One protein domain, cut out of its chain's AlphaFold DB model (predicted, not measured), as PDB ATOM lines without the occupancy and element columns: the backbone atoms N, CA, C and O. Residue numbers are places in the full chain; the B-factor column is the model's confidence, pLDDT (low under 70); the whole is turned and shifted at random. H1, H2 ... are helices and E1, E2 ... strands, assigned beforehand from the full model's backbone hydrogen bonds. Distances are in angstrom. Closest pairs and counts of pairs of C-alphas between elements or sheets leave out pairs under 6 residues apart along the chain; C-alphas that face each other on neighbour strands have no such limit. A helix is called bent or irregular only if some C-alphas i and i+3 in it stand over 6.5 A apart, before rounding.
ATOM      1  N   ALA A   4     232.078 209.955 144.131       66.00
ATOM      2  CA  ALA A   4     230.637 209.863 143.896       66.00
ATOM      3  C   ALA A   4     230.234 208.509 143.285       66.00
ATOM      4  O   ALA A   4     229.241 207.920 143.703       66.00
ATOM      5  N   SER A   5     231.024 207.979 142.342       70.31
ATOM      6  CA  SER A   5     230.788 206.653 141.748       70.31
ATOM      7  C   SER A   5     230.874 205.529 142.787       70.31
ATOM      8  O   SER A   5     230.070 204.602 142.742       70.31
ATOM      9  N   HIS A   6     231.815 205.614 143.734       72.75
ATOM     10  CA  HIS A   6     231.962 204.615 144.797       72.75
ATOM     11  C   HIS A   6     230.803 204.681 145.806       72.75
ATOM     12  O   HIS A   6     230.186 203.660 146.090       72.75
ATOM     13  N   ALA A   7     230.433 205.887 146.256       79.88
ATOM     14  CA  ALA A   7     229.305 206.095 147.168       79.88
ATOM     15  C   ALA A   7     227.941 205.687 146.567       79.88
ATOM     16  O   ALA A   7     227.025 205.326 147.305       79.88
ATOM     17  N   ILE A   8     227.804 205.734 145.236       85.19
ATOM     18  CA  ILE A   8     226.662 205.168 144.503       85.19
ATOM     19  C   ILE A   8     226.698 203.634 144.540       85.19
ATOM     20  O   ILE A   8     225.672 203.031 144.837       85.19
ATOM     21  N   GLY A   9     227.860 203.011 144.306       86.81
ATOM     22  CA  GLY A   9     228.042 201.556 144.393       86.81
ATOM     23  C   GLY A   9     227.569 200.991 145.734       86.81
ATOM     24  O   GLY A   9     226.608 200.231 145.767       86.81
ATOM     25  N   THR A  10     228.109 201.491 146.848       88.81
ATOM     26  CA  THR A  10     227.721 201.044 148.203       88.81
ATOM     27  C   THR A  10     226.220 201.199 148.489       88.81
ATOM     28  O   THR A  10     225.646 200.420 149.247       88.81
ATOM     29  N   ARG A  11     225.550 202.193 147.885       90.50
ATOM     30  CA  ARG A  11     224.093 202.380 148.011       90.50
ATOM     31  C   ARG A  11     223.285 201.394 147.177       90.50
ATOM     32  O   ARG A  11     222.148 201.125 147.553       90.50
ATOM     33  N   LEU A  12     223.842 200.888 146.078       91.44
ATOM     34  CA  LEU A  12     223.250 199.855 145.225       91.44
ATOM     35  C   LEU A  12     223.457 198.458 145.817       91.44
ATOM     36  O   LEU A  12     222.504 197.686 145.856       91.44
ATOM     37  N   ASP A  13     224.646 198.170 146.351       93.25
ATOM     38  CA  ASP A  13     224.948 196.917 147.059       93.25
ATOM     39  C   ASP A  13     224.055 196.724 148.299       93.25
ATOM     40  O   ASP A  13     223.697 195.604 148.647       93.25
ATOM     41  N   ALA A  14     223.649 197.824 148.943       94.25
ATOM     42  CA  ALA A  14     222.762 197.833 150.106       94.25
ATOM     43  C   ALA A  14     221.249 197.792 149.777       94.25
ATOM     44  O   ALA A  14     220.432 198.016 150.675       94.25
ATOM     45  N   GLN A  15     220.847 197.562 148.519       94.62
ATOM     46  CA  GLN A  15     219.436 197.359 148.155       94.62
ATOM     47  C   GLN A  15     219.061 195.874 148.220       94.62
ATOM     48  O   GLN A  15     219.829 195.011 147.799       94.62
ATOM     49  N   ASP A  16     217.835 195.572 148.653       95.81
ATOM     50  CA  ASP A  16     217.278 194.225 148.516       95.81
ATOM     51  C   ASP A  16     216.828 193.977 147.067       95.81
ATOM     52  O   ASP A  16     215.682 194.215 146.676       95.81
ATOM     53  N   TRP A  17     217.767 193.503 146.250       94.56
ATOM     54  CA  TRP A  17     217.521 193.145 144.855       94.56
ATOM     55  C   TRP A  17     216.647 191.898 144.678       94.56
ATOM     56  O   TRP A  17     216.049 191.734 143.612       94.56
ATOM     57  N   GLN A  18     216.515 191.046 145.702       95.81
ATOM     58  CA  GLN A  18     215.594 189.913 145.665       95.81
ATOM     59  C   GLN A  18     214.154 190.418 145.802       95.81
ATOM     60  O   GLN A  18     213.314 190.107 144.956       95.81
ATOM     61  N   GLN A  19     213.876 191.242 146.817       95.06
ATOM     62  CA  GLN A  19     212.560 191.844 147.016       95.06
ATOM     63  C   GLN A  19     212.208 192.801 145.875       95.06
ATOM     64  O   GLN A  19     211.081 192.759 145.390       95.06
ATOM     65  N   ALA A  20     213.158 193.599 145.375       91.94
ATOM     66  CA  ALA A  20     212.925 194.445 144.204       91.94
ATOM     67  C   ALA A  20     212.604 193.618 142.944       91.94
ATOM     68  O   ALA A  20     211.738 194.002 142.160       91.94
ATOM     69  N   GLY A  21     213.249 192.458 142.767       91.31
ATOM     70  CA  GLY A  21     212.910 191.499 141.718       91.31
ATOM     71  C   GLY A  21     211.496 190.932 141.868       91.31
ATOM     72  O   GLY A  21     210.723 190.988 140.918       91.31
ATOM     73  N   ALA A  22     211.134 190.447 143.059       93.12
ATOM     74  CA  ALA A  22     209.808 189.892 143.340       93.12
ATOM     75  C   ALA A  22     208.682 190.941 143.226       93.12
ATOM     76  O   ALA A  22     207.594 190.641 142.738       93.12
ATOM     77  N   ASP A  23     208.947 192.182 143.634       87.75
ATOM     78  CA  ASP A  23     208.032 193.315 143.497       87.75
ATOM     79  C   ASP A  23     207.797 193.681 142.023       87.75
ATOM     80  O   ASP A  23     206.647 193.841 141.602       87.75
ATOM     81  N   LEU A  24     208.868 193.738 141.221       87.06
ATOM     82  CA  LEU A  24     208.788 193.908 139.769       87.06
ATOM     83  C   LEU A  24     207.997 192.762 139.119       87.06
ATOM     84  O   LEU A  24     207.066 193.035 138.362       87.06
ATOM     85  N   ASP A  25     208.307 191.509 139.457       88.00
ATOM     86  CA  ASP A  25     207.650 190.312 138.915       88.00
ATOM     87  C   ASP A  25     206.143 190.266 139.272       88.00
ATOM     88  O   ASP A  25     205.318 189.893 138.438       88.00
ATOM     89  N   ALA A  26     205.755 190.681 140.486       87.81
ATOM     90  CA  ALA A  26     204.372 190.602 140.975       87.81
ATOM     91  C   ALA A  26     203.510 191.854 140.710       87.81
ATOM     92  O   ALA A  26     202.278 191.764 140.696       87.81
ATOM     93  N   ARG A  27     204.121 193.040 140.574       82.25
ATOM     94  CA  ARG A  27     203.410 194.337 140.527       82.25
ATOM     95  C   ARG A  27     203.846 195.254 139.380       82.25
ATOM     96  O   ARG A  27     203.277 196.338 139.241       82.25
ATOM     97  N   GLY A  28     204.845 194.868 138.586       81.44
ATOM     98  CA  GLY A  28     205.416 195.701 137.522       81.44
ATOM     99  C   GLY A  28     206.188 196.926 138.029       81.44
ATOM    100  O   GLY A  28     206.443 197.839 137.254       81.44
ATOM    101  N   ASN A  29     206.515 196.992 139.326       83.56
ATOM    102  CA  ASN A  29     207.258 198.096 139.940       83.56
ATOM    103  C   ASN A  29     207.940 197.662 141.242       83.56
ATOM    104  O   ASN A  29     207.414 196.807 141.948       83.56
ATOM    105  N   ALA A  30     209.047 198.317 141.587       85.12
ATOM    106  CA  ALA A  30     209.717 198.188 142.878       85.12
ATOM    107  C   ALA A  30     210.268 199.541 143.346       85.12
ATOM    108  O   ALA A  30     210.500 200.446 142.544       85.12
ATOM    109  N   VAL A  31     210.499 199.669 144.653       85.50
ATOM    110  CA  VAL A  31     210.976 200.902 145.291       85.50
ATOM    111  C   VAL A  31     212.386 200.689 145.833       85.50
ATOM    112  O   VAL A  31     212.591 199.850 146.702       85.50
ATOM    113  N   LEU A  32     213.346 201.479 145.345       86.38
ATOM    114  CA  LEU A  32     214.749 201.428 145.768       86.38
ATOM    115  C   LEU A  32     215.067 202.601 146.722       86.38
ATOM    116  O   LEU A  32     215.261 203.735 146.263       86.38
ATOM    117  N   PRO A  33     215.067 202.395 148.055       87.19
ATOM    118  CA  PRO A  33     215.273 203.471 149.018       87.19
ATOM    119  C   PRO A  33     216.693 204.056 148.979       87.19
ATOM    120  O   PRO A  33     217.694 203.356 149.125       87.19
ATOM    121  N   ARG A  34     216.775 205.394 148.932       87.44
ATOM    122  CA  ARG A  34     218.002 206.183 149.183       87.44
ATOM    123  C   ARG A  34     219.178 205.889 148.226       87.44
ATOM    124  O   ARG A  34     220.335 205.997 148.639       87.44
ATOM    125  N   LEU A  35     218.890 205.594 146.951       86.06
ATOM    126  CA  LEU A  35     219.893 205.421 145.878       86.06
ATOM    127  C   LEU A  35     220.911 206.572 145.780       86.06
ATOM    128  O   LEU A  35     222.076 206.347 145.463       86.06
ATOM    129  N   LEU A  36     220.479 207.801 146.071       87.62
ATOM    130  CA  LEU A  36     221.329 208.987 146.136       87.62
ATOM    131  C   LEU A  36     221.390 209.569 147.551       87.62
ATOM    132  O   LEU A  36     220.470 209.415 148.356       87.62
ATOM    133  N   ALA A  37     222.495 210.259 147.833       86.50
ATOM    134  CA  ALA A  37     222.617 211.146 148.982       86.50
ATOM    135  C   ALA A  37     221.951 212.511 148.678       86.50
ATOM    136  O   ALA A  37     221.934 212.916 147.510       86.50
ATOM    137  N   PRO A  38     221.393 213.223 149.681       87.00
ATOM    138  CA  PRO A  38     220.624 214.455 149.453       87.00
ATOM    139  C   PRO A  38     221.399 215.555 148.722       87.00
ATOM    140  O   PRO A  38     220.837 216.230 147.868       87.00
ATOM    141  N   ASP A  39     222.698 215.673 148.982       88.69
ATOM    142  CA  ASP A  39     223.593 216.641 148.351       88.69
ATOM    143  C   ASP A  39     223.813 216.354 146.850       88.69
ATOM    144  O   ASP A  39     223.982 217.272 146.049       88.69
ATOM    145  N   ILE A  40     223.787 215.077 146.445       89.12
ATOM    146  CA  ILE A  40     223.829 214.682 145.033       89.12
ATOM    147  C   ILE A  40     222.486 215.005 144.369       89.12
ATOM    148  O   ILE A  40     222.469 215.469 143.231       89.12
ATOM    149  N   CYS A  41     221.374 214.790 145.077       87.94
ATOM    150  CA  CYS A  41     220.045 215.169 144.606       87.94
ATOM    151  C   CYS A  41     219.932 216.680 144.367       87.94
ATOM    152  O   CYS A  41     219.457 217.091 143.313       87.94
ATOM    153  N   GLU A  42     220.408 217.492 145.309       88.06
ATOM    154  CA  GLU A  42     220.375 218.954 145.227       88.06
ATOM    155  C   GLU A  42     221.279 219.459 144.085       88.06
ATOM    156  O   GLU A  42     220.789 220.150 143.197       88.06
ATOM    157  N   ARG A  43     222.528 218.976 143.957       89.06
ATOM    158  CA  ARG A  43     223.397 219.332 142.808       89.06
ATOM    159  C   ARG A  43     222.841 218.922 141.439       89.06
ATOM    160  O   ARG A  43     223.084 219.616 140.455       89.06
ATOM    161  N   LEU A  44     222.130 217.795 141.346       90.50
ATOM    162  CA  LEU A  44     221.466 217.381 140.101       90.50
ATOM    163  C   LEU A  44     220.200 218.206 139.807       90.50
ATOM    164  O   LEU A  44     219.831 218.314 138.642       90.50
ATOM    165  N   ALA A  45     219.556 218.783 140.827       89.88
ATOM    166  CA  ALA A  45     218.432 219.707 140.675       89.88
ATOM    167  C   ALA A  45     218.902 221.090 140.199       89.88
ATOM    168  O   ALA A  45     218.390 221.610 139.210       89.88
ATOM    169  N   ASP A  46     219.914 221.654 140.862       90.44
ATOM    170  CA  ASP A  46     220.479 222.970 140.533       90.44
ATOM    171  C   ASP A  46     221.087 222.987 139.119       90.44
ATOM    172  O   ASP A  46     220.995 223.979 138.397       90.44
ATOM    173  N   GLY A  47     221.626 221.846 138.674       91.38
ATOM    174  CA  GLY A  47     222.082 221.628 137.301       91.38
ATOM    175  C   GLY A  47     220.979 221.638 136.232       91.38
ATOM    176  O   GLY A  47     221.296 221.438 135.061       91.38
ATOM    177  N   TYR A  48     219.699 221.852 136.564       88.81
ATOM    178  CA  TYR A  48     218.637 221.920 135.555       88.81
ATOM    179  C   TYR A  48     218.838 223.081 134.572       88.81
ATOM    180  O   TYR A  48     218.668 222.902 133.364       88.81
ATOM    181  N   ASP A  49     219.200 224.269 135.066       90.25
ATOM    182  CA  ASP A  49     219.255 225.470 134.229       90.25
ATOM    183  C   ASP A  49     220.555 225.645 133.437       90.25
ATOM    184  O   ASP A  49     220.536 226.355 132.430       90.25
ATOM    185  N   ASP A  50     221.624 224.918 133.782       93.81
ATOM    186  CA  ASP A  50     222.850 224.844 132.980       93.81
ATOM    187  C   ASP A  50     222.587 224.152 131.633       93.81
ATOM    188  O   ASP A  50     222.605 222.926 131.505       93.81
ATOM    189  N   ALA A  51     222.353 224.959 130.600       93.12
ATOM    190  CA  ALA A  51     222.084 224.487 129.250       93.12
ATOM    191  C   ALA A  51     223.221 223.633 128.652       93.12
ATOM    192  O   ALA A  51     222.943 222.829 127.763       93.12
ATOM    193  N   SER A  52     224.467 223.758 129.131       94.62
ATOM    194  CA  SER A  52     225.614 223.016 128.585       94.62
ATOM    195  C   SER A  52     225.546 221.509 128.858       94.62
ATOM    196  O   SER A  52     226.074 220.709 128.084       94.62
ATOM    197  N   LEU A  53     224.823 221.100 129.907       94.62
ATOM    198  CA  LEU A  53     224.625 219.694 130.260       94.62
ATOM    199  C   LEU A  53     223.653 218.963 129.320       94.62
ATOM    200  O   LEU A  53     223.548 217.736 129.395       94.62
ATOM    201  N   TYR A  54     222.935 219.674 128.441       95.75
ATOM    202  CA  TYR A  54     221.797 219.140 127.689       95.75
ATOM    203  C   TYR A  54     221.945 219.307 126.179       95.75
ATOM    204  O   TYR A  54     222.267 220.375 125.673       95.75
ATOM    205  N   ARG A  55     221.606 218.256 125.424       95.06
ATOM    206  CA  ARG A  55     221.598 218.309 123.950       95.06
ATOM    207  C   ARG A  55     220.300 218.864 123.355       95.06
ATOM    208  O   ARG A  55     220.258 219.184 122.173       95.06
ATOM    209  N   SER A  56     219.208 218.851 124.124       92.31
ATOM    210  CA  SER A  56     217.873 219.227 123.646       92.31
ATOM    211  C   SER A  56     216.892 219.418 124.801       92.31
ATOM    212  O   SER A  56     216.842 218.588 125.712       92.31
ATOM    213  N   ARG A  57     216.055 220.451 124.693       92.06
ATOM    214  CA  ARG A  57     214.927 220.769 125.579       92.06
ATOM    215  C   ARG A  57     213.616 220.508 124.835       92.06
ATOM    216  O   ARG A  57     213.494 220.894 123.676       92.06
ATOM    217  N   VAL A  58     212.655 219.876 125.496       86.50
ATOM    218  CA  VAL A  58     211.298 219.612 125.005       86.50
ATOM    219  C   VAL A  58     210.316 220.362 125.903       86.50
ATOM    220  O   VAL A  58     210.461 220.346 127.123       86.50
ATOM    221  N   VAL A  59     209.338 221.027 125.291       86.12
ATOM    222  CA  VAL A  59     208.263 221.780 125.959       86.12
ATOM    223  C   VAL A  59     206.967 221.032 125.659       86.12
ATOM    224  O   VAL A  59     206.589 220.909 124.493       86.12
ATOM    225  N   MET A  60     206.360 220.429 126.678       80.75
ATOM    226  CA  MET A  60     205.405 219.322 126.531       80.75
ATOM    227  C   MET A  60     204.073 219.743 125.911       80.75
ATOM    228  O   MET A  60     203.478 218.968 125.157       80.75
ATOM    229  N   GLU A  61     203.673 220.995 126.126       81.88
ATOM    230  CA  GLU A  61     202.490 221.625 125.535       81.88
ATOM    231  C   GLU A  61     202.527 221.561 124.005       81.88
ATOM    232  O   GLU A  61     201.506 221.341 123.358       81.88
ATOM    233  N   ARG A  62     203.723 221.698 123.412       80.75
ATOM    234  CA  ARG A  62     203.927 221.718 121.952       80.75
ATOM    235  C   ARG A  62     203.747 220.352 121.290       80.75
ATOM    236  O   ARG A  62     203.750 220.269 120.065       80.75
ATOM    237  N   HIS A  63     203.621 219.293 122.087       72.12
ATOM    238  CA  HIS A  63     203.538 217.907 121.628       72.12
ATOM    239  C   HIS A  63     202.305 217.166 122.174       72.12
ATOM    240  O   HIS A  63     202.152 215.974 121.921       72.12
ATOM    241  N   GLY A  64     201.428 217.841 122.928       73.25
ATOM    242  CA  GLY A  64     200.274 217.209 123.581       73.25
ATOM    243  C   GLY A  64     200.641 216.275 124.743       73.25
ATOM    244  O   GLY A  64     199.792 215.529 125.225       73.25
ATOM    245  N   PHE A  65     201.889 216.315 125.221       72.81
ATOM    246  CA  PHE A  65     202.387 215.454 126.304       72.81
ATOM    247  C   PHE A  65     202.025 215.971 127.707       72.81
ATOM    248  O   PHE A  65     202.469 215.406 128.703       72.81
ATOM    249  N   GLY A  66     201.216 217.027 127.790       78.88
ATOM    250  CA  GLY A  66     200.791 217.673 129.026       78.88
ATOM    251  C   GLY A  66     201.359 219.083 129.122       78.88
ATOM    252  O   GLY A  66     201.320 219.828 128.144       78.88
ATOM    253  N   ARG A  67     201.881 219.441 130.294       79.00
ATOM    254  CA  ARG A  67     202.425 220.763 130.612       79.00
ATOM    255  C   ARG A  67     203.773 220.677 131.333       79.00
ATOM    256  O   ARG A  67     203.994 219.744 132.103       79.00
ATOM    257  N   GLY A  68     204.640 221.657 131.099       82.50
ATOM    258  CA  GLY A  68     206.012 221.725 131.600       82.50
ATOM    259  C   GLY A  68     207.055 221.222 130.598       82.50
ATOM    260  O   GLY A  68     206.823 221.158 129.391       82.50
ATOM    261  N   GLU A  69     208.259 220.905 131.069       82.62
ATOM    262  CA  GLU A  69     209.422 220.731 130.195       82.62
ATOM    263  C   GLU A  69     210.388 219.623 130.625       82.62
ATOM    264  O   GLU A  69     210.419 219.187 131.771       82.62
ATOM    265  N   TYR A  70     211.218 219.161 129.688       85.00
ATOM    266  CA  TYR A  70     212.323 218.257 129.993       85.00
ATOM    267  C   TYR A  70     213.543 218.465 129.118       85.00
ATOM    268  O   TYR A  70     213.454 218.891 127.967       85.00
ATOM    269  N   ARG A  71     214.710 218.148 129.672       90.75
ATOM    270  CA  ARG A  71     216.005 218.297 129.015       90.75
ATOM    271  C   ARG A  71     216.717 216.950 128.987       90.75
ATOM    272  O   ARG A  71     216.929 216.318 130.020       90.75
ATOM    273  N   TYR A  72     217.090 216.502 127.792       91.75
ATOM    274  CA  TYR A  72     217.918 215.310 127.619       91.75
ATOM    275  C   TYR A  72     219.391 215.672 127.785       91.75
ATOM    276  O   TYR A  72     219.875 216.580 127.102       91.75
ATOM    277  N   PHE A  73     220.117 214.932 128.622       94.06
ATOM    278  CA  PHE A  73     221.544 215.174 128.829       94.06
ATOM    279  C   PHE A  73     222.359 214.975 127.535       94.06
ATOM    280  O   PHE A  73     221.990 214.198 126.643       94.06
ATOM    281  N   ALA A  74     223.474 215.691 127.430       95.19
ATOM    282  CA  ALA A  74     224.514 215.477 126.430       95.19
ATOM    283  C   ALA A  74     225.465 214.327 126.841       95.19
ATOM    284  O   ALA A  74     225.313 213.715 127.899       95.19
ATOM    285  N   TYR A  75     226.450 214.024 125.990       92.00
ATOM    286  CA  TYR A  75     227.676 213.345 126.419       92.00
ATOM    287  C   TYR A  75     228.798 214.396 126.553       92.00
ATOM    288  O   TYR A  75     228.867 215.273 125.693       92.00
ATOM    289  N   PRO A  76     229.688 214.302 127.561       93.94
ATOM    290  CA  PRO A  76     229.690 213.323 128.651       93.94
ATOM    291  C   PRO A  76     228.524 213.533 129.634       93.94
ATOM    292  O   PRO A  76     228.087 214.653 129.875       93.94
ATOM    293  N   LEU A  77     228.015 212.439 130.210       90.75
ATOM    294  CA  LEU A  77     226.972 212.504 131.240       90.75
ATOM    295  C   LEU A  77     227.560 213.001 132.575       90.75
ATOM    296  O   LEU A  77     228.685 212.610 132.905       90.75
ATOM    297  N   PRO A  78     226.797 213.744 133.404       91.69
ATOM    298  CA  PRO A  78     227.203 214.061 134.771       91.69
ATOM    299  C   PRO A  78     227.585 212.798 135.553       91.69
ATOM    300  O   PRO A  78     226.871 211.791 135.507       91.69
ATOM    301  N   ALA A  79     228.695 212.843 136.297       91.56
ATOM    302  CA  ALA A  79     229.286 211.656 136.925       91.56
ATOM    303  C   ALA A  79     228.319 210.820 137.802       91.56
ATOM    304  O   ALA A  79     228.397 209.590 137.726       91.56
ATOM    305  N   PRO A  80     227.371 211.406 138.570       89.94
ATOM    306  CA  PRO A  80     226.363 210.626 139.290       89.94
ATOM    307  C   PRO A  80     225.393 209.876 138.366       89.94
ATOM    308  O   PRO A  80     225.087 208.713 138.613       89.94
ATOM    309  N   VAL A  81     224.951 210.510 137.273       91.12
ATOM    310  CA  VAL A  81     224.047 209.904 136.279       91.12
ATOM    311  C   VAL A  81     224.759 208.765 135.547       91.12
ATOM    312  O   VAL A  81     224.202 207.679 135.399       91.12
ATOM    313  N   ALA A  82     226.014 208.980 135.140       90.12
ATOM    314  CA  ALA A  82     226.846 207.948 134.524       90.12
ATOM    315  C   ALA A  82     227.070 206.748 135.464       90.12
ATOM    316  O   ALA A  82     226.881 205.600 135.052       90.12
ATOM    317  N   GLY A  83     227.420 207.015 136.728       90.12
ATOM    318  CA  GLY A  83     227.638 205.993 137.753       90.12
ATOM    319  C   GLY A  83     226.387 205.164 138.039       90.12
ATOM    320  O   GLY A  83     226.465 203.940 138.065       90.12
ATOM    321  N   LEU A  84     225.222 205.806 138.170       90.75
ATOM    322  CA  LEU A  84     223.957 205.105 138.391       90.75
ATOM    323  C   LEU A  84     223.547 204.232 137.198       90.75
ATOM    324  O   LEU A  84     223.139 203.101 137.430       90.75
ATOM    325  N   ARG A  85     223.708 204.671 135.937       91.31
ATOM    326  CA  ARG A  85     223.435 203.793 134.772       91.31
ATOM    327  C   ARG A  85     224.288 202.525 134.807       91.31
ATOM    328  O   ARG A  85     223.765 201.428 134.644       91.31
ATOM    329  N   ALA A  86     225.593 202.691 135.023       90.00
ATOM    330  CA  ALA A  86     226.540 201.583 135.042       90.00
ATOM    331  C   ALA A  86     226.329 200.646 136.243       90.00
ATOM    332  O   ALA A  86     226.490 199.440 136.094       90.00
ATOM    333  N   GLY A  87     225.953 201.191 137.405       91.25
ATOM    334  CA  GLY A  87     225.732 200.434 138.636       91.25
ATOM    335  C   GLY A  87     224.357 199.765 138.739       91.25
ATOM    336  O   GLY A  87     224.277 198.651 139.228       91.25
ATOM    337  N   LEU A  88     223.273 200.386 138.264       92.81
ATOM    338  CA  LEU A  88     221.928 199.783 138.291       92.81
ATOM    339  C   LEU A  88     221.813 198.598 137.319       92.81
ATOM    340  O   LEU A  88     221.131 197.612 137.597       92.81
ATOM    341  N   TYR A  89     222.462 198.700 136.157       93.75
ATOM    342  CA  TYR A  89     222.265 197.770 135.049       93.75
ATOM    343  C   TYR A  89     222.573 196.287 135.374       93.75
ATOM    344  O   TYR A  89     221.736 195.455 135.019       93.75
ATOM    345  N   PRO A  90     223.673 195.914 136.068       94.19
ATOM    346  CA  PRO A  90     223.973 194.518 136.407       94.19
ATOM    347  C   PRO A  90     222.900 193.803 137.238       94.19
ATOM    348  O   PRO A  90     222.749 192.594 137.094       94.19
ATOM    349  N   TYR A  91     222.127 194.520 138.063       93.38
ATOM    350  CA  TYR A  91     221.024 193.930 138.835       93.38
ATOM    351  C   TYR A  91     219.711 193.887 138.029       93.38
ATOM    352  O   TYR A  91     218.922 192.953 138.162       93.38
ATOM    353  N   LEU A  92     219.485 194.866 137.141       94.06
ATOM    354  CA  LEU A  92     218.279 194.953 136.308       94.06
ATOM    355  C   LEU A  92     218.315 194.023 135.081       94.06
ATOM    356  O   LEU A  92     217.280 193.488 134.683       94.06
ATOM    357  N   ALA A  93     219.481 193.810 134.463       94.56
ATOM    358  CA  ALA A  93     219.609 192.998 133.249       94.56
ATOM    359  C   ALA A  93     219.239 191.509 133.451       94.56
ATOM    360  O   ALA A  93     218.557 190.959 132.583       94.56
ATOM    361  N   PRO A  94     219.568 190.851 134.585       95.69
ATOM    362  CA  PRO A  94     219.044 189.528 134.917       95.69
ATOM    363  C   PRO A  94     217.514 189.483 135.003       95.69
ATOM    364  O   PRO A  94     216.915 188.554 134.469       95.69
ATOM    365  N   ILE A  95     216.870 190.490 135.612       93.25
ATOM    366  CA  ILE A  95     215.400 190.578 135.710       93.25
ATOM    367  C   ILE A  95     214.795 190.696 134.305       93.25
ATOM    368  O   ILE A  95     213.957 189.883 133.917       93.25
ATOM    369  N   ALA A  96     215.306 191.629 133.495       90.44
ATOM    370  CA  ALA A  96     214.898 191.799 132.103       90.44
ATOM    371  C   ALA A  96     215.090 190.517 131.264       90.44
ATOM    372  O   ALA A  96     214.240 190.190 130.436       90.44
ATOM    373  N   ASN A  97     216.169 189.760 131.488       95.25
ATOM    374  CA  ASN A  97     216.411 188.488 130.804       95.25
ATOM    375  C   ASN A  97     215.429 187.385 131.240       95.25
ATOM    376  O   ASN A  97     214.912 186.688 130.364       95.25
ATOM    377  N   ARG A  98     215.100 187.264 132.541       94.69
ATOM    378  CA  ARG A  98     214.033 186.353 133.011       94.69
ATOM    379  C   ARG A  98     212.704 186.675 132.330       94.69
ATOM    380  O   ARG A  98     212.019 185.768 131.869       94.69
ATOM    381  N   TRP A  99     212.361 187.959 132.225       92.06
ATOM    382  CA  TRP A  99     211.127 188.420 131.584       92.06
ATOM    383  C   TRP A  99     211.063 188.062 130.098       92.06
ATOM    384  O   TRP A  99     210.057 187.519 129.651       92.06
ATOM    385  N   GLN A 100     212.126 188.320 129.327       91.81
ATOM    386  CA  GLN A 100     212.145 187.956 127.904       91.81
ATOM    387  C   GLN A 100     212.046 186.432 127.715       91.81
ATOM    388  O   GLN A 100     211.294 185.982 126.854       91.81
ATOM    389  N   GLN A 101     212.717 185.636 128.557       94.75
ATOM    390  CA  GLN A 101     212.591 184.174 128.550       94.75
ATOM    391  C   GLN A 101     211.160 183.709 128.877       94.75
ATOM    392  O   GLN A 101     210.607 182.896 128.140       94.75
ATOM    393  N   ALA A 102     210.534 184.247 129.929       91.81
ATOM    394  CA  ALA A 102     209.159 183.910 130.315       91.81
ATOM    395  C   ALA A 102     208.113 184.329 129.263       91.81
ATOM    396  O   ALA A 102     207.079 183.681 129.126       91.81
ATOM    397  N   MET A 103     208.390 185.381 128.486       90.06
ATOM    398  CA  MET A 103     207.575 185.812 127.342       90.06
ATOM    399  C   MET A 103     207.865 185.047 126.037       90.06
ATOM    400  O   MET A 103     207.296 185.403 125.006       90.06
ATOM    401  N   GLY A 104     208.756 184.046 126.036       92.38
ATOM    402  CA  GLY A 104     209.122 183.304 124.822       92.38
ATOM    403  C   GLY A 104     209.823 184.159 123.759       92.38
ATOM    404  O   GLY A 104     209.650 183.927 122.568       92.38
ATOM    405  N   ARG A 105     210.569 185.190 124.176       90.25
ATOM    406  CA  ARG A 105     211.308 186.107 123.294       90.25
ATOM    407  C   ARG A 105     212.802 185.823 123.357       90.25
ATOM    408  O   ARG A 105     213.350 185.669 124.446       90.25
ATOM    409  N   ASP A 106     213.491 185.887 122.223       90.50
ATOM    410  CA  ASP A 106     214.935 185.597 122.133       90.50
ATOM    411  C   ASP A 106     215.853 186.792 122.442       90.50
ATOM    412  O   ASP A 106     217.077 186.671 122.457       90.50
ATOM    413  N   ILE A 107     215.281 187.958 122.759       89.31
ATOM    414  CA  ILE A 107     216.053 189.136 123.166       89.31
ATOM    415  C   ILE A 107     216.802 188.830 124.473       89.31
ATOM    416  O   ILE A 107     216.189 188.551 125.505       89.31
ATOM    417  N   ARG A 108     218.136 188.916 124.440       93.81
ATOM    418  CA  ARG A 108     219.003 188.832 125.626       93.81
ATOM    419  C   ARG A 108     219.833 190.100 125.774       93.81
ATOM    420  O   ARG A 108     220.530 190.520 124.842       93.81
ATOM    421  N   TYR A 109     219.764 190.704 126.950       92.12
ATOM    422  CA  TYR A 109     220.583 191.838 127.358       92.12
ATOM    423  C   TYR A 109     221.931 191.322 127.883       92.12
ATOM    424  O   TYR A 109     221.943 190.338 128.628       92.12
ATOM    425  N   PRO A 110     223.063 191.925 127.477       95.56
ATOM    426  CA  PRO A 110     224.386 191.494 127.925       95.56
ATOM    427  C   PRO A 110     224.576 191.750 129.433       95.56
ATOM    428  O   PRO A 110     223.854 192.577 129.991       95.56
ATOM    429  N   PRO A 111     225.537 191.094 130.108       93.44
ATOM    430  CA  PRO A 111     225.778 191.300 131.539       93.44
ATOM    431  C   PRO A 111     226.298 192.707 131.871       93.44
ATOM    432  O   PRO A 111     226.095 193.179 132.989       93.44
ATOM    433  N   ARG A 112     226.937 193.406 130.919       92.62
ATOM    434  CA  ARG A 112     227.501 194.746 131.141       92.62
ATOM    435  C   ARG A 112     226.745 195.861 130.414       92.62
ATOM    436  O   ARG A 112     226.250 195.695 129.301       92.62
ATOM    437  N   HIS A 113     226.717 197.040 131.036       93.69
ATOM    438  CA  HIS A 113     226.061 198.230 130.485       93.69
ATOM    439  C   HIS A 113     226.771 198.767 129.232       93.69
ATOM    440  O   HIS A 113     226.116 199.156 128.270       93.69
ATOM    441  N   ASP A 114     228.106 198.772 129.211       93.06
ATOM    442  CA  ASP A 114     228.899 199.236 128.066       93.06
ATOM    443  C   ASP A 114     228.720 198.347 126.826       93.06
ATOM    444  O   ASP A 114     228.566 198.871 125.726       93.06
ATOM    445  N   GLU A 115     228.617 197.028 126.995       95.00
ATOM    446  CA  GLU A 115     228.248 196.087 125.927       95.00
ATOM    447  C   GLU A 115     226.861 196.391 125.332       95.00
ATOM    448  O   GLU A 115     226.672 196.316 124.111       95.00
ATOM    449  N   PHE A 116     225.888 196.773 126.169       93.75
ATOM    450  CA  PHE A 116     224.546 197.150 125.716       93.75
ATOM    451  C   PHE A 116     224.539 198.500 124.987       93.75
ATOM    452  O   PHE A 116     223.931 198.613 123.921       93.75
ATOM    453  N   ILE A 117     225.278 199.495 125.486       91.50
ATOM    454  CA  ILE A 117     225.463 200.785 124.805       91.50
ATOM    455  C   ILE A 117     226.211 200.606 123.477       91.50
ATOM    456  O   ILE A 117     225.796 201.170 122.467       91.50
ATOM    457  N   ALA A 118     227.236 199.753 123.419       93.06
ATOM    458  CA  ALA A 118     227.922 199.415 122.175       93.06
ATOM    459  C   ALA A 118     226.985 198.724 121.168       93.06
ATOM    460  O   ALA A 118     227.078 198.984 119.969       93.06
ATOM    461  N   ARG A 119     226.050 197.878 121.632       91.62
ATOM    462  CA  ARG A 119     224.991 197.309 120.783       91.62
ATOM    463  C   ARG A 119     224.061 198.407 120.251       91.62
ATOM    464  O   ARG A 119     223.855 198.488 119.045       91.62
ATOM    465  N   CYS A 120     223.589 199.297 121.123       89.44
ATOM    466  CA  CYS A 120     222.764 200.451 120.756       89.44
ATOM    467  C   CYS A 120     223.453 201.355 119.718       89.44
ATOM    468  O   CYS A 120     222.822 201.760 118.748       89.44
ATOM    469  N   HIS A 121     224.749 201.631 119.876       91.00
ATOM    470  CA  HIS A 121     225.520 202.443 118.932       91.00
ATOM    471  C   HIS A 121     225.667 201.772 117.555       91.00
ATOM    472  O   HIS A 121     225.611 202.474 116.547       91.00
ATOM    473  N   ARG A 122     225.789 200.435 117.483       93.94
ATOM    474  CA  ARG A 122     225.778 199.697 116.202       93.94
ATOM    475  C   ARG A 122     224.429 199.793 115.479       93.94
ATOM    476  O   ARG A 122     224.422 199.881 114.259       93.94
ATOM    477  N   ALA A 123     223.322 199.869 116.218       89.12
ATOM    478  CA  ALA A 123     221.981 200.164 115.697       89.12
ATOM    479  C   ALA A 123     221.709 201.681 115.515       89.12
ATOM    480  O   ALA A 123     220.566 202.131 115.549       89.12
ATOM    481  N   GLY A 124     222.751 202.517 115.401       90.94
ATOM    482  CA  GLY A 124     222.628 203.967 115.189       90.94
ATOM    483  C   GLY A 124     222.099 204.779 116.382       90.94
ATOM    484  O   GLY A 124     222.004 206.005 116.300       90.94
ATOM    485  N   GLN A 125     221.794 204.150 117.522       90.44
ATOM    486  CA  GLN A 125     221.227 204.797 118.712       90.44
ATOM    487  C   GLN A 125     222.304 205.518 119.548       90.44
ATOM    488  O   GLN A 125     222.537 205.199 120.712       90.44
ATOM    489  N   THR A 126     222.990 206.495 118.960       90.38
ATOM    490  CA  THR A 126     224.166 207.166 119.552       90.38
ATOM    491  C   THR A 126     223.843 208.234 120.605       90.38
ATOM    492  O   THR A 126     224.746 208.756 121.258       90.38
ATOM    493  N   ARG A 127     222.566 208.591 120.791       89.19
ATOM    494  CA  ARG A 127     222.128 209.663 121.706       89.19
ATOM    495  C   ARG A 127     221.881 209.125 123.131       89.19
ATOM    496  O   ARG A 127     221.231 208.090 123.264       89.19
ATOM    497  N   PRO A 128     222.297 209.831 124.203       88.56
ATOM    498  CA  PRO A 128     221.977 209.437 125.581       88.56
ATOM    499  C   PRO A 128     220.462 209.389 125.852       88.56
ATOM    500  O   PRO A 128     219.740 210.319 125.503       88.56
ATOM    501  N   THR A 129     219.959 208.381 126.557       85.94
ATOM    502  CA  THR A 129     218.560 208.362 127.036       85.94
ATOM    503  C   THR A 129     218.277 209.081 128.365       85.94
ATOM    504  O   THR A 129     217.115 209.429 128.562       85.94
ATOM    505  N   PRO A 130     219.241 209.347 129.280       89.88
ATOM    506  CA  PRO A 130     218.956 210.097 130.505       89.88
ATOM    507  C   PRO A 130     218.429 211.510 130.259       89.88
ATOM    508  O   PRO A 130     218.852 212.204 129.328       89.88
ATOM    509  N   LEU A 131     217.558 211.949 131.162       89.94
ATOM    510  CA  LEU A 131     216.912 213.256 131.122       89.94
ATOM    511  C   LEU A 131     216.566 213.763 132.525       89.94
ATOM    512  O   LEU A 131     216.483 212.989 133.484       89.94
ATOM    513  N   LEU A 132     216.343 215.068 132.610       90.25
ATOM    514  CA  LEU A 132     215.862 215.791 133.782       90.25
ATOM    515  C   LEU A 132     214.573 216.518 133.359       90.25
ATOM    516  O   LEU A 132     214.573 217.215 132.342       90.25
ATOM    517  N   LEU A 133     213.461 216.312 134.067       85.88
ATOM    518  CA  LEU A 133     212.200 217.032 133.810       85.88
ATOM    519  C   LEU A 133     212.109 218.284 134.693       85.88
ATOM    520  O   LEU A 133     212.867 218.402 135.647       85.88
ATOM    521  N   ARG A 134     211.169 219.190 134.405       82.50
ATOM    522  CA  ARG A 134     210.700 220.264 135.291       82.50
ATOM    523  C   ARG A 134     209.233 220.614 135.032       82.50
ATOM    524  O   ARG A 134     208.798 220.727 133.894       82.50
ATOM    525  N   TYR A 135     208.503 220.813 136.121       82.19
ATOM    526  CA  TYR A 135     207.075 221.090 136.213       82.19
ATOM    527  C   TYR A 135     206.901 222.203 137.240       82.19
ATOM    528  O   TYR A 135     207.465 222.117 138.329       82.19
ATOM    529  N   GLY A 136     206.163 223.250 136.899       84.56
ATOM    530  CA  GLY A 136     205.730 224.284 137.827       84.56
ATOM    531  C   GLY A 136     204.467 223.890 138.599       84.56
ATOM    532  O   GLY A 136     204.188 222.718 138.848       84.56
ATOM    533  N   ALA A 137     203.688 224.906 138.967       84.19
ATOM    534  CA  ALA A 137     202.306 224.717 139.387       84.19
ATOM    535  C   ALA A 137     201.432 224.317 138.183       84.19
ATOM    536  O   ALA A 137     201.623 224.811 137.071       84.19
ATOM    537  N   ASP A 138     200.466 223.433 138.422       82.38
ATOM    538  CA  ASP A 138     199.497 222.899 137.445       82.38
ATOM    539  C   ASP A 138     200.086 222.210 136.197       82.38
ATOM    540  O   ASP A 138     199.376 221.951 135.223       82.38
ATOM    541  N   ASP A 139     201.378 221.888 136.229       84.75
ATOM    542  CA  ASP A 139     202.066 221.119 135.197       84.75
ATOM    543  C   ASP A 139     201.911 219.605 135.436       84.75
ATOM    544  O   ASP A 139     201.818 219.137 136.574       84.75
ATOM    545  N   TYR A 140     201.867 218.824 134.355       77.94
ATOM    546  CA  TYR A 140     201.577 217.389 134.395       77.94
ATOM    547  C   TYR A 140     202.100 216.674 133.148       77.94
ATOM    548  O   TYR A 140     202.221 217.271 132.082       77.94
ATOM    549  N   ASN A 141     202.329 215.363 133.247       78.19
ATOM    550  CA  ASN A 141     202.547 214.513 132.076       78.19
ATOM    551  C   ASN A 141     201.256 213.787 131.680       78.19
ATOM    552  O   ASN A 141     200.505 213.345 132.550       78.19
ATOM    553  N   CYS A 142     201.015 213.627 130.384       77.19
ATOM    554  CA  CYS A 142     199.978 212.743 129.864       77.19
ATOM    555  C   CYS A 142     200.344 211.263 130.076       77.19
ATOM    556  O   CYS A 142     201.515 210.897 130.199       77.19
ATOM    557  N   LEU A 143     199.335 210.387 130.048       72.38
ATOM    558  CA  LEU A 143     199.559 208.944 129.927       72.38
ATOM    559  C   LEU A 143     200.248 208.642 128.592       72.38
ATOM    560  O   LEU A 143     199.690 208.888 127.525       72.38
ATOM    561  N   HIS A 144     201.447 208.075 128.674       68.25
ATOM    562  CA  HIS A 144     202.232 207.601 127.542       68.25
ATOM    563  C   HIS A 144     202.910 206.267 127.889       68.25
ATOM    564  O   HIS A 144     203.091 205.924 129.058       68.25
ATOM    565  N   GLN A 145     203.285 205.513 126.858       67.50
ATOM    566  CA  GLN A 145     204.340 204.503 126.946       67.50
ATOM    567  C   GLN A 145     205.600 205.146 126.371       67.50
ATOM    568  O   GLN A 145     205.499 205.801 125.333       67.50
ATOM    569  N   ASP A 146     206.755 204.974 127.013       69.94
ATOM    570  CA  ASP A 146     208.005 205.531 126.491       69.94
ATOM    571  C   ASP A 146     208.924 204.441 125.922       69.94
ATOM    572  O   ASP A 146     209.197 203.413 126.543       69.94
ATOM    573  N   LEU A 147     209.335 204.667 124.677       67.94
ATOM    574  CA  LEU A 147     210.057 203.773 123.787       67.94
ATOM    575  C   LEU A 147     210.933 204.640 122.872       67.94
ATOM    576  O   LEU A 147     210.482 205.637 122.312       67.94
ATOM    577  N   TYR A 148     212.193 204.251 122.687       65.69
ATOM    578  CA  TYR A 148     213.163 205.001 121.894       65.69
ATOM    579  C   TYR A 148     214.039 204.034 121.101       65.69
ATOM    580  O   TYR A 148     214.855 203.317 121.679       65.69
ATOM    581  N   GLY A 149     213.874 204.067 119.777       72.81
ATOM    582  CA  GLY A 149     214.647 203.272 118.827       72.81
ATOM    583  C   GLY A 149     214.340 201.768 118.842       72.81
ATOM    584  O   GLY A 149     213.327 201.316 119.367       72.81
ATOM    585  N   GLU A 150     215.225 201.007 118.202       78.12
ATOM    586  CA  GLU A 150     215.146 199.559 118.003       78.12
ATOM    587  C   GLU A 150     215.469 198.754 119.277       78.12
ATOM    588  O   GLU A 150     214.773 197.795 119.611       78.12
ATOM    589  N   HIS A 151     216.532 199.112 120.006       82.88
ATOM    590  CA  HIS A 151     216.983 198.349 121.175       82.88
ATOM    591  C   HIS A 151     216.459 198.964 122.478       82.88
ATOM    592  O   HIS A 151     217.114 199.801 123.112       82.88
ATOM    593  N   VAL A 152     215.289 198.481 122.896       83.31
ATOM    594  CA  VAL A 152     214.626 198.847 124.154       83.31
ATOM    595  C   VAL A 152     214.963 197.848 125.272       83.31
ATOM    596  O   VAL A 152     214.841 196.631 125.117       83.31
ATOM    597  N   PHE A 153     215.362 198.378 126.424       85.38
ATOM    598  CA  PHE A 153     215.459 197.719 127.725       85.38
ATOM    599  C   PHE A 153     214.128 197.909 128.479       85.38
ATOM    600  O   PHE A 153     213.615 199.028 128.501       85.38
ATOM    601  N   PRO A 154     213.550 196.868 129.106       82.88
ATOM    602  CA  PRO A 154     212.156 196.879 129.558       82.88
ATOM    603  C   PRO A 154     211.958 197.487 130.959       82.88
ATOM    604  O   PRO A 154     210.875 197.375 131.525       82.88
ATOM    605  N   LEU A 155     213.005 198.076 131.545       86.94
ATOM    606  CA  LEU A 155     213.021 198.599 132.912       86.94
ATOM    607  C   LEU A 155     213.536 200.045 132.911       86.94
ATOM    608  O   LEU A 155     214.614 200.335 132.388       86.94
ATOM    609  N   GLN A 156     212.774 200.943 133.530       83.19
ATOM    610  CA  GLN A 156     213.074 202.372 133.641       83.19
ATOM    611  C   GLN A 156     213.256 202.752 135.112       83.19
ATOM    612  O   GLN A 156     212.471 202.328 135.964       83.19
ATOM    613  N   VAL A 157     214.250 203.594 135.410       85.62
ATOM    614  CA  VAL A 157     214.492 204.100 136.768       85.62
ATOM    615  C   VAL A 157     214.248 205.606 136.821       85.62
ATOM    616  O   VAL A 157     214.836 206.384 136.067       85.62
ATOM    617  N   ALA A 158     213.389 206.008 137.752       85.12
ATOM    618  CA  ALA A 158     213.113 207.388 138.127       85.12
ATOM    619  C   ALA A 158     213.640 207.634 139.547       85.12
ATOM    620  O   ALA A 158     213.415 206.810 140.433       85.12
ATOM    621  N   ILE A 159     214.338 208.750 139.779       86.25
ATOM    622  CA  ILE A 159     214.932 209.072 141.085       86.25
ATOM    623  C   ILE A 159     214.508 210.471 141.533       86.25
ATOM    624  O   ILE A 159     215.126 211.460 141.144       86.25
ATOM    625  N   LEU A 160     213.477 210.540 142.380       87.56
ATOM    626  CA  LEU A 160     212.994 211.790 142.971       87.56
ATOM    627  C   LEU A 160     214.082 212.440 143.843       87.56
ATOM    628  O   LEU A 160     214.465 211.908 144.887       87.56
ATOM    629  N   LEU A 161     214.577 213.589 143.387       87.88
ATOM    630  CA  LEU A 161     215.619 214.390 144.020       87.88
ATOM    631  C   LEU A 161     215.016 215.375 145.058       87.88
ATOM    632  O   LEU A 161     215.618 215.589 146.117       87.88
ATOM    633  N   SER A 162     213.798 215.897 144.834       84.38
ATOM    634  CA  SER A 162     213.071 216.690 145.850       84.38
ATOM    635  C   SER A 162     212.485 215.848 146.972       84.38
ATOM    636  O   SER A 162     212.364 214.626 146.904       84.38
ATOM    637  N   GLN A 163     212.069 216.552 148.016       81.31
ATOM    638  CA  GLN A 163     211.325 216.054 149.152       81.31
ATOM    639  C   GLN A 163     209.829 216.425 149.045       81.31
ATOM    640  O   GLN A 163     209.482 217.601 149.191       81.31
ATOM    641  N   PRO A 164     208.924 215.447 148.844       79.81
ATOM    642  CA  PRO A 164     207.481 215.656 148.979       79.81
ATOM    643  C   PRO A 164     207.128 216.206 150.364       79.81
ATOM    644  O   PRO A 164     207.781 215.863 151.351       79.81
ATOM    645  N   GLY A 165     206.120 217.075 150.441       81.44
ATOM    646  CA  GLY A 165     205.692 217.729 151.683       81.44
ATOM    647  C   GLY A 165     206.628 218.835 152.195       81.44
ATOM    648  O   GLY A 165     206.288 219.497 153.169       81.44
ATOM    649  N   ARG A 166     207.780 219.056 151.544       83.19
ATOM    650  CA  ARG A 166     208.701 220.181 151.798       83.19
ATOM    651  C   ARG A 166     208.835 221.059 150.558       83.19
ATOM    652  O   ARG A 166     208.585 222.255 150.623       83.19
ATOM    653  N   ASP A 167     209.240 220.455 149.444       80.75
ATOM    654  CA  ASP A 167     209.500 221.175 148.197       80.75
ATOM    655  C   ASP A 167     208.237 221.257 147.320       80.75
ATOM    656  O   ASP A 167     208.134 222.143 146.480       80.75
ATOM    657  N   PHE A 168     207.279 220.334 147.496       81.25
ATOM    658  CA  PHE A 168     206.041 220.270 146.710       81.25
ATOM    659  C   PHE A 168     204.907 219.493 147.393       81.25
ATOM    660  O   PHE A 168     205.134 218.728 148.336       81.25
ATOM    661  N   THR A 169     203.694 219.640 146.853       81.31
ATOM    662  CA  THR A 169     202.498 218.846 147.188       81.31
ATOM    663  C   THR A 169     201.861 218.265 145.914       81.31
ATOM    664  O   THR A 169     202.150 218.739 144.818       81.31
ATOM    665  N   GLY A 170     201.040 217.213 146.036       82.38
ATOM    666  CA  GLY A 170     200.516 216.465 144.880       82.38
ATOM    667  C   GLY A 170     201.626 215.771 144.078       82.38
ATOM    668  O   GLY A 170     202.581 215.249 144.659       82.38
ATOM    669  N   GLY A 171     201.517 215.790 142.745       78.25
ATOM    670  CA  GLY A 171     202.563 215.313 141.829       78.25
ATOM    671  C   GLY A 171     202.697 213.788 141.735       78.25
ATOM    672  O   GLY A 171     203.784 213.293 141.444       78.25
ATOM    673  N   GLU A 172     201.623 213.040 142.007       77.62
ATOM    674  CA  GLU A 172     201.634 211.578 142.111       77.62
ATOM    675  C   GLU A 172     202.101 210.841 140.842       77.62
ATOM    676  O   GLU A 172     201.627 211.082 139.730       77.62
ATOM    677  N   PHE A 173     202.945 209.826 141.050       73.19
ATOM    678  CA  PHE A 173     203.331 208.821 140.054       73.19
ATOM    679  C   PHE A 173     202.477 207.553 140.308       73.19
ATOM    680  O   PHE A 173     202.287 207.135 141.452       73.19
ATOM    681  N   VAL A 174     201.842 206.999 139.273       71.62
ATOM    682  CA  VAL A 174     200.639 206.141 139.369       71.62
ATOM    683  C   VAL A 174     200.734 204.969 138.384       71.62
ATOM    684  O   VAL A 174     201.137 205.136 137.250       71.62
ATOM    685  N   LEU A 175     200.375 203.752 138.766       68.44
ATOM    686  CA  LEU A 175     200.379 202.594 137.868       68.44
ATOM    687  C   LEU A 175     199.090 202.539 137.035       68.44
ATOM    688  O   LEU A 175     197.988 202.522 137.593       68.44
ATOM    689  N   THR A 176     199.233 202.405 135.715       71.19
ATOM    690  CA  THR A 176     198.168 201.944 134.807       71.19
ATOM    691  C   THR A 176     198.607 200.659 134.115       71.19
ATOM    692  O   THR A 176     199.515 200.675 133.285       71.19
ATOM    693  N   GLU A 177     197.960 199.544 134.444       72.19
ATOM    694  CA  GLU A 177     198.319 198.216 133.940       72.19
ATOM    695  C   GLU A 177     197.261 197.704 132.947       72.19
ATOM    696  O   GLU A 177     196.083 197.563 133.294       72.19
ATOM    697  N   GLN A 178     197.675 197.391 131.714       64.50
ATOM    698  CA  GLN A 178     196.805 196.780 130.702       64.50
ATOM    699  C   GLN A 178     196.735 195.255 130.884       64.50
ATOM    700  O   GLN A 178     197.443 194.497 130.220       64.50
ATOM    701  N   ARG A 179     195.843 194.784 131.764       59.25
ATOM    702  CA  ARG A 179     195.464 193.362 131.797       59.25
ATOM    703  C   ARG A 179     194.576 193.020 130.598       59.25
ATOM    704  O   ARG A 179     193.591 193.708 130.331       59.25
ATOM    705  N   ARG A 180     194.878 191.916 129.904       46.88
ATOM    706  CA  ARG A 180     193.932 191.314 128.947       46.88
ATOM    707  C   ARG A 180     192.699 190.790 129.709       46.88
ATOM    708  O   ARG A 180     192.811 190.425 130.874       46.88
ATOM    709  N   ALA A 181     191.547 190.775 129.033       44.19
ATOM    710  CA  ALA A 181     190.203 190.562 129.595       44.19
ATOM    711  C   ALA A 181     189.675 191.696 130.512       44.19
ATOM    712  O   ALA A 181     189.530 191.545 131.724       44.19
ATOM    713  N   GLY A 182     189.319 192.833 129.899       39.09
ATOM    714  CA  GLY A 182     188.279 193.774 130.366       39.09
ATOM    715  C   GLY A 182     188.539 194.624 131.622       39.09
ATOM    716  O   GLY A 182     187.859 195.631 131.815       39.09
ATOM    717  N   ARG A 183     189.503 194.270 132.476       42.16
ATOM    718  CA  ARG A 183     189.753 194.939 133.765       42.16
ATOM    719  C   ARG A 183     190.975 195.857 133.725       42.16
ATOM    720  O   ARG A 183     192.099 195.423 133.968       42.16
ATOM    721  N   HIS A 184     190.733 197.147 133.510       48.03
ATOM    722  CA  HIS A 184     191.740 198.196 133.679       48.03
ATOM    723  C   HIS A 184     192.089 198.379 135.163       48.03
ATOM    724  O   HIS A 184     191.232 198.735 135.971       48.03
ATOM    725  N   GLY A 185     193.352 198.140 135.528       48.22
ATOM    726  CA  GLY A 185     193.852 198.343 136.887       48.22
ATOM    727  C   GLY A 185     194.592 199.673 137.021       48.22
ATOM    728  O   GLY A 185     195.682 199.820 136.468       48.22
ATOM    729  N   ARG A 186     194.033 200.616 137.790       48.31
ATOM    730  CA  ARG A 186     194.709 201.856 138.204       48.31
ATOM    731  C   ARG A 186     195.169 201.741 139.661       48.31
ATOM    732  O   ARG A 186     194.397 201.287 140.501       48.31
ATOM    733  N   ARG A 187     196.395 202.168 139.983       54.66
ATOM    734  CA  ARG A 187     196.921 202.214 141.366       54.66
ATOM    735  C   ARG A 187     197.720 203.498 141.580       54.66
ATOM    736  O   ARG A 187     198.608 203.775 140.795       54.66
ATOM    737  N   SER A 188     197.458 204.276 142.623       44.19
ATOM    738  CA  SER A 188     198.218 205.504 142.916       44.19
ATOM    739  C   SER A 188     199.290 205.270 143.978       44.19
ATOM    740  O   SER A 188     198.952 204.848 145.086       44.19
ATOM    741  N   CYS A 189     200.547 205.614 143.693       43.25
ATOM    742  CA  CYS A 189     201.586 205.713 144.715       43.25
ATOM    743  C   CYS A 189     201.666 207.165 145.205       43.25
ATOM    744  O   CYS A 189     201.851 208.091 144.419       43.25
ATOM    745  N   ARG A 190     201.515 207.377 146.518       40.75
ATOM    746  CA  ARG A 190     201.710 208.702 147.120       40.75
ATOM    747  C   ARG A 190     203.207 209.017 147.112       40.75
ATOM    748  O   ARG A 190     204.001 208.182 147.543       40.75
ATOM    749  N   CYS A 191     203.598 210.190 146.621       41.56
ATOM    750  CA  CYS A 191     205.009 210.553 146.540       41.56
ATOM    751  C   CYS A 191     205.629 210.698 147.938       41.56
ATOM    752  O   CYS A 191     205.267 211.585 148.707       41.56
ATOM    753  N   CYS A 192     206.612 209.846 148.222       30.30
ATOM    754  CA  CYS A 192     207.504 209.912 149.377       30.30
ATOM    755  C   CYS A 192     208.951 210.067 148.878       30.30
ATOM    756  O   CYS A 192     209.263 209.696 147.742       30.30
ATOM    757  N   ARG A 193     209.861 210.618 149.697       33.25
ATOM    758  CA  ARG A 193     211.273 210.749 149.290       33.25
ATOM    759  C   ARG A 193     211.862 209.336 149.122       33.25
ATOM    760  O   ARG A 193     211.962 208.602 150.099       33.25
ATOM    761  N   ALA A 194     212.226 208.990 147.881       32.91
ATOM    762  CA  ALA A 194     212.511 207.636 147.375       32.91
ATOM    763  C   ALA A 194     211.287 206.689 147.229       32.91
ATOM    764  O   ALA A 194     211.197 205.664 147.902       32.91
ATOM    765  N   THR A 195     210.353 206.991 146.311       29.97
ATOM    766  CA  THR A 195     209.267 206.079 145.862       29.97
ATOM    767  C   THR A 195     208.772 206.425 144.439       29.97
ATOM    768  O   THR A 195     208.248 207.527 144.272       29.97
ATOM    769  N   PRO A 196     208.920 205.544 143.417       38.38
ATOM    770  CA  PRO A 196     208.332 205.807 142.083       38.38
ATOM    771  C   PRO A 196     207.805 204.594 141.255       38.38
ATOM    772  O   PRO A 196     208.562 203.660 141.020       38.38
ATOM    773  N   TRP A 197     206.571 204.677 140.706       31.38
ATOM    774  CA  TRP A 197     206.101 204.226 139.352       31.38
ATOM    775  C   TRP A 197     204.567 204.476 139.205       31.38
ATOM    776  O   TRP A 197     203.856 204.317 140.193       31.38
ATOM    777  N   CYS A 198     203.939 204.819 138.066       28.41
ATOM    778  CA  CYS A 198     204.387 205.416 136.795       28.41
ATOM    779  C   CYS A 198     203.350 206.446 136.224       28.41
ATOM    780  O   CYS A 198     203.128 207.489 136.833       28.41
ATOM    781  N   SER A 199     202.670 206.188 135.099       30.06
ATOM    782  CA  SER A 199     201.726 207.116 134.430       30.06
ATOM    783  C   SER A 199     200.573 207.726 135.286       30.06
ATOM    784  O   SER A 199     199.667 207.003 135.713       30.06
ATOM    785  N   PRO A 200     200.471 209.069 135.414       33.56
ATOM    786  CA  PRO A 200     199.478 209.775 136.239       33.56
ATOM    787  C   PRO A 200     198.048 209.858 135.661       33.56
ATOM    788  O   PRO A 200     197.779 209.562 134.501       33.56
ATOM    789  N   CYS A 201     197.130 210.341 136.508       24.14
ATOM    790  CA  CYS A 201     195.910 211.061 136.114       24.14
ATOM    791  C   CYS A 201     195.452 211.900 137.325       24.14
ATOM    792  O   CYS A 201     194.795 211.386 138.236       24.14
ATOM    793  N   VAL A 202     195.905 213.155 137.403       33.47
ATOM    794  CA  VAL A 202     195.689 214.034 138.563       33.47
ATOM    795  C   VAL A 202     194.565 215.018 138.249       33.47
ATOM    796  O   VAL A 202     194.705 215.879 137.388       33.47
ATOM    797  N   SER A 203     193.449 214.889 138.961       26.86
ATOM    798  CA  SER A 203     192.329 215.831 138.921       26.86
ATOM    799  C   SER A 203     192.437 216.814 140.091       26.86
ATOM    800  O   SER A 203     191.717 216.686 141.082       26.86
ATOM    801  N   GLY A 204     193.377 217.756 140.008       29.75
ATOM    802  CA  GLY A 204     193.580 218.799 141.020       29.75
ATOM    803  C   GLY A 204     194.790 219.696 140.714       29.75
ATOM    804  O   GLY A 204     195.750 219.208 140.117       29.75
ATOM    805  N   PRO A 205     194.753 220.989 141.091       29.70
ATOM    806  CA  PRO A 205     195.864 221.919 140.887       29.70
ATOM    807  C   PRO A 205     197.063 221.604 141.797       29.70
ATOM    808  O   PRO A 205     196.904 221.077 142.900       29.70
ATOM    809  N   CYS A 206     198.271 221.949 141.348       32.72
ATOM    810  CA  CYS A 206     199.529 221.669 142.048       32.72
ATOM    811  C   CYS A 206     200.073 222.937 142.725       32.72
ATOM    812  O   CYS A 206     200.599 223.839 142.070       32.72
ATOM    813  N   ALA A 207     199.955 223.011 144.052       31.27
ATOM    814  CA  ALA A 207     200.283 224.207 144.823       31.27
ATOM    815  C   ALA A 207     201.799 224.361 145.093       31.27
ATOM    816  O   ALA A 207     202.305 223.934 146.130       31.27
ATOM    817  N   ALA A 208     202.469 225.071 144.175       29.67
ATOM    818  CA  ALA A 208     203.790 225.710 144.297       29.67
ATOM    819  C   ALA A 208     205.061 224.824 144.455       29.67
ATOM    820  O   ALA A 208     205.057 223.726 145.000       29.67
ATOM    821  N   ARG A 209     206.197 225.381 143.990       32.78
ATOM    822  CA  ARG A 209     207.606 224.953 144.215       32.78
ATOM    823  C   ARG A 209     208.092 223.576 143.693       32.78
ATOM    824  O   ARG A 209     209.239 223.204 143.924       32.78
ATOM    825  N   ALA A 210     207.359 222.972 142.759       36.28
ATOM    826  CA  ALA A 210     207.951 222.411 141.525       36.28
ATOM    827  C   ALA A 210     208.789 221.090 141.540       36.28
ATOM    828  O   ALA A 210     209.193 220.681 140.457       36.28
ATOM    829  N   ALA A 211     209.046 220.400 142.669       36.03
ATOM    830  CA  ALA A 211     209.315 218.928 142.787       36.03
ATOM    831  C   ALA A 211     210.366 218.190 141.876       36.03
ATOM    832  O   ALA A 211     210.044 217.960 140.741       36.03
ATOM    833  N   THR A 212     211.571 217.726 142.278       33.22
ATOM    834  CA  THR A 212     212.669 217.251 141.363       33.22
ATOM    835  C   THR A 212     212.820 215.731 141.080       33.22
ATOM    836  O   THR A 212     212.689 214.964 142.025       33.22
ATOM    837  N   THR A 213     213.240 215.291 139.860       34.66
ATOM    838  CA  THR A 213     213.748 213.920 139.495       34.66
ATOM    839  C   THR A 213     214.753 213.918 138.325       34.66
ATOM    840  O   THR A 213     214.483 214.525 137.292       34.66
ATOM    841  N   ALA A 214     215.812 213.092 138.412       30.25
ATOM    842  CA  ALA A 214     216.565 212.580 137.253       30.25
ATOM    843  C   ALA A 214     216.106 211.170 136.811       30.25
ATOM    844  O   ALA A 214     215.992 210.256 137.633       30.25
ATOM    845  N   SER A 215     215.883 210.973 135.506       36.53
ATOM    846  CA  SER A 215     215.565 209.665 134.912       36.53
ATOM    847  C   SER A 215     216.827 208.982 134.383       36.53
ATOM    848  O   SER A 215     217.627 209.580 133.657       36.53
ATOM    849  N   ILE A 216     217.013 207.715 134.761       33.28
ATOM    850  CA  ILE A 216     218.238 206.942 134.538       33.28
ATOM    851  C   ILE A 216     217.891 205.636 133.827       33.28
ATOM    852  O   ILE A 216     217.895 204.544 134.392       33.28
ATOM    853  N   CYS A 217     217.581 205.762 132.542       30.84
ATOM    854  CA  CYS A 217     217.304 204.617 131.689       30.84
ATOM    855  C   CYS A 217     218.597 204.001 131.134       30.84
ATOM    856  O   CYS A 217     219.506 204.719 130.693       30.84
ATOM    857  N   ALA A 218     218.647 202.665 131.094       30.27
ATOM    858  CA  ALA A 218     219.665 201.922 130.351       30.27
ATOM    859  C   ALA A 218     219.573 202.293 128.858       30.27
ATOM    860  O   ALA A 218     220.494 202.923 128.357       30.27
TER     861      ALA A 218
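What this domain is: This is residues 4 to 218 of the 233 residues of an uncharacterized protein of Luteimonas cucumeris (UniProt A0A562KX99). A twisted sheet of five short strands, E1 E2 E3 E7 E4, has the helices H1, H2, H5 and H6 gathered towards one end of it, H3 at its side, and a hairpin of E5 and E6 that reaches away from it. Long unnamed loops make up much of the rest. The printed part has 215 residues, with six named helices and seven named strands in the order H1 H2 H3 E1 H4 E2 H5 H6 E3 E4 E5 E6 E7; the class is mixed, though only 101 residues, under half, are in named elements. Both sheets are antiparallel, and the whole is compact, with a radius of gyration of the C-alphas of 17.2 A and spans of 46 by 46 by 36 A.

Where its parts are: Find C-alpha 4 at (230.637, 209.863, 143.896); from there H1 runs to residue 13, 14.5 A. H2 follows at residues 17 to 27, 14.8 A, and H3 at 38 to 46. Next come E1, residues 54 to 59, H4, residues 60 to 63, and E2, residues 69 to 73. H5, residues 79 to 102, was assigned as one helix by its hydrogen bonds but is bent: C-alphas 87 and 90 are 6.6 A apart. Its arms are H5a, residues 79 to 87, and H5b, residues 90 to 102, 19.2 A, from C-alpha 90 at (223.973, 194.518, 136.407). Then read H6, residues 113 to 122, E3, 131 to 134, E4, 158 to 160, E5, 173 to 178, and E6, 184 to 189, the last two 16.6 A each. E7, residues 213 to 215, ends at C-alpha 215, (215.565, 209.665, 134.912).

How they stand to each other: Begin at edge strand E1, where N 58 and O 70 of E2 are 2.8 A apart. Cross to E3 at N 71 and O 132, 2.8 A, to E7 at N 215 and O 131, 2.9 A, and to edge strand E4 at N 159 and O 214, 3.1 A. H3 only grazes this sheet, with residues 41 to 45. H4 is not on it, but only just, with 4 pairs of C-alphas within 10 A. H5a only grazes it, with residues 81 to 85, and is only just on it, with 5 such pairs. H1 touches H5a, closest at the C-alphas of Ser 5 and Gly 83, 5.1 A, at a shallow tilt of 31 degrees, the same way. H5a and H6 only just touch, with 3 pairs of C-alphas within 8 A, only at their ends, closest at Ala 86 and His 113, 5.7 A between C-alphas. H2 and H5b are close but not clearly touching, closest at the C-alphas of Gly 21 and Ile 95, 6.6 A. In the hairpin of E5 and E6, N 175 and O 187 are 2.7 A apart. Every O i to N i+4 pair is within hydrogen-bond range in H2, H3, H5a and H6, against 5 of 6 in H1 and 7 of 9 in H5b; H4 is too short for one.

The domain as a whole: The farthest C-alphas, those of Ser 52 and Ala 181, are 48.0 A apart, and the printed part has no cut. The links E3 to E4, E4 to E5 and E6 to E7 are long. Mean pLDDT of the printed part is 77.3; under 70 are residue 4, residues 144 to 148, residue 175 and residues 178 to 218, where the model's confidence is low.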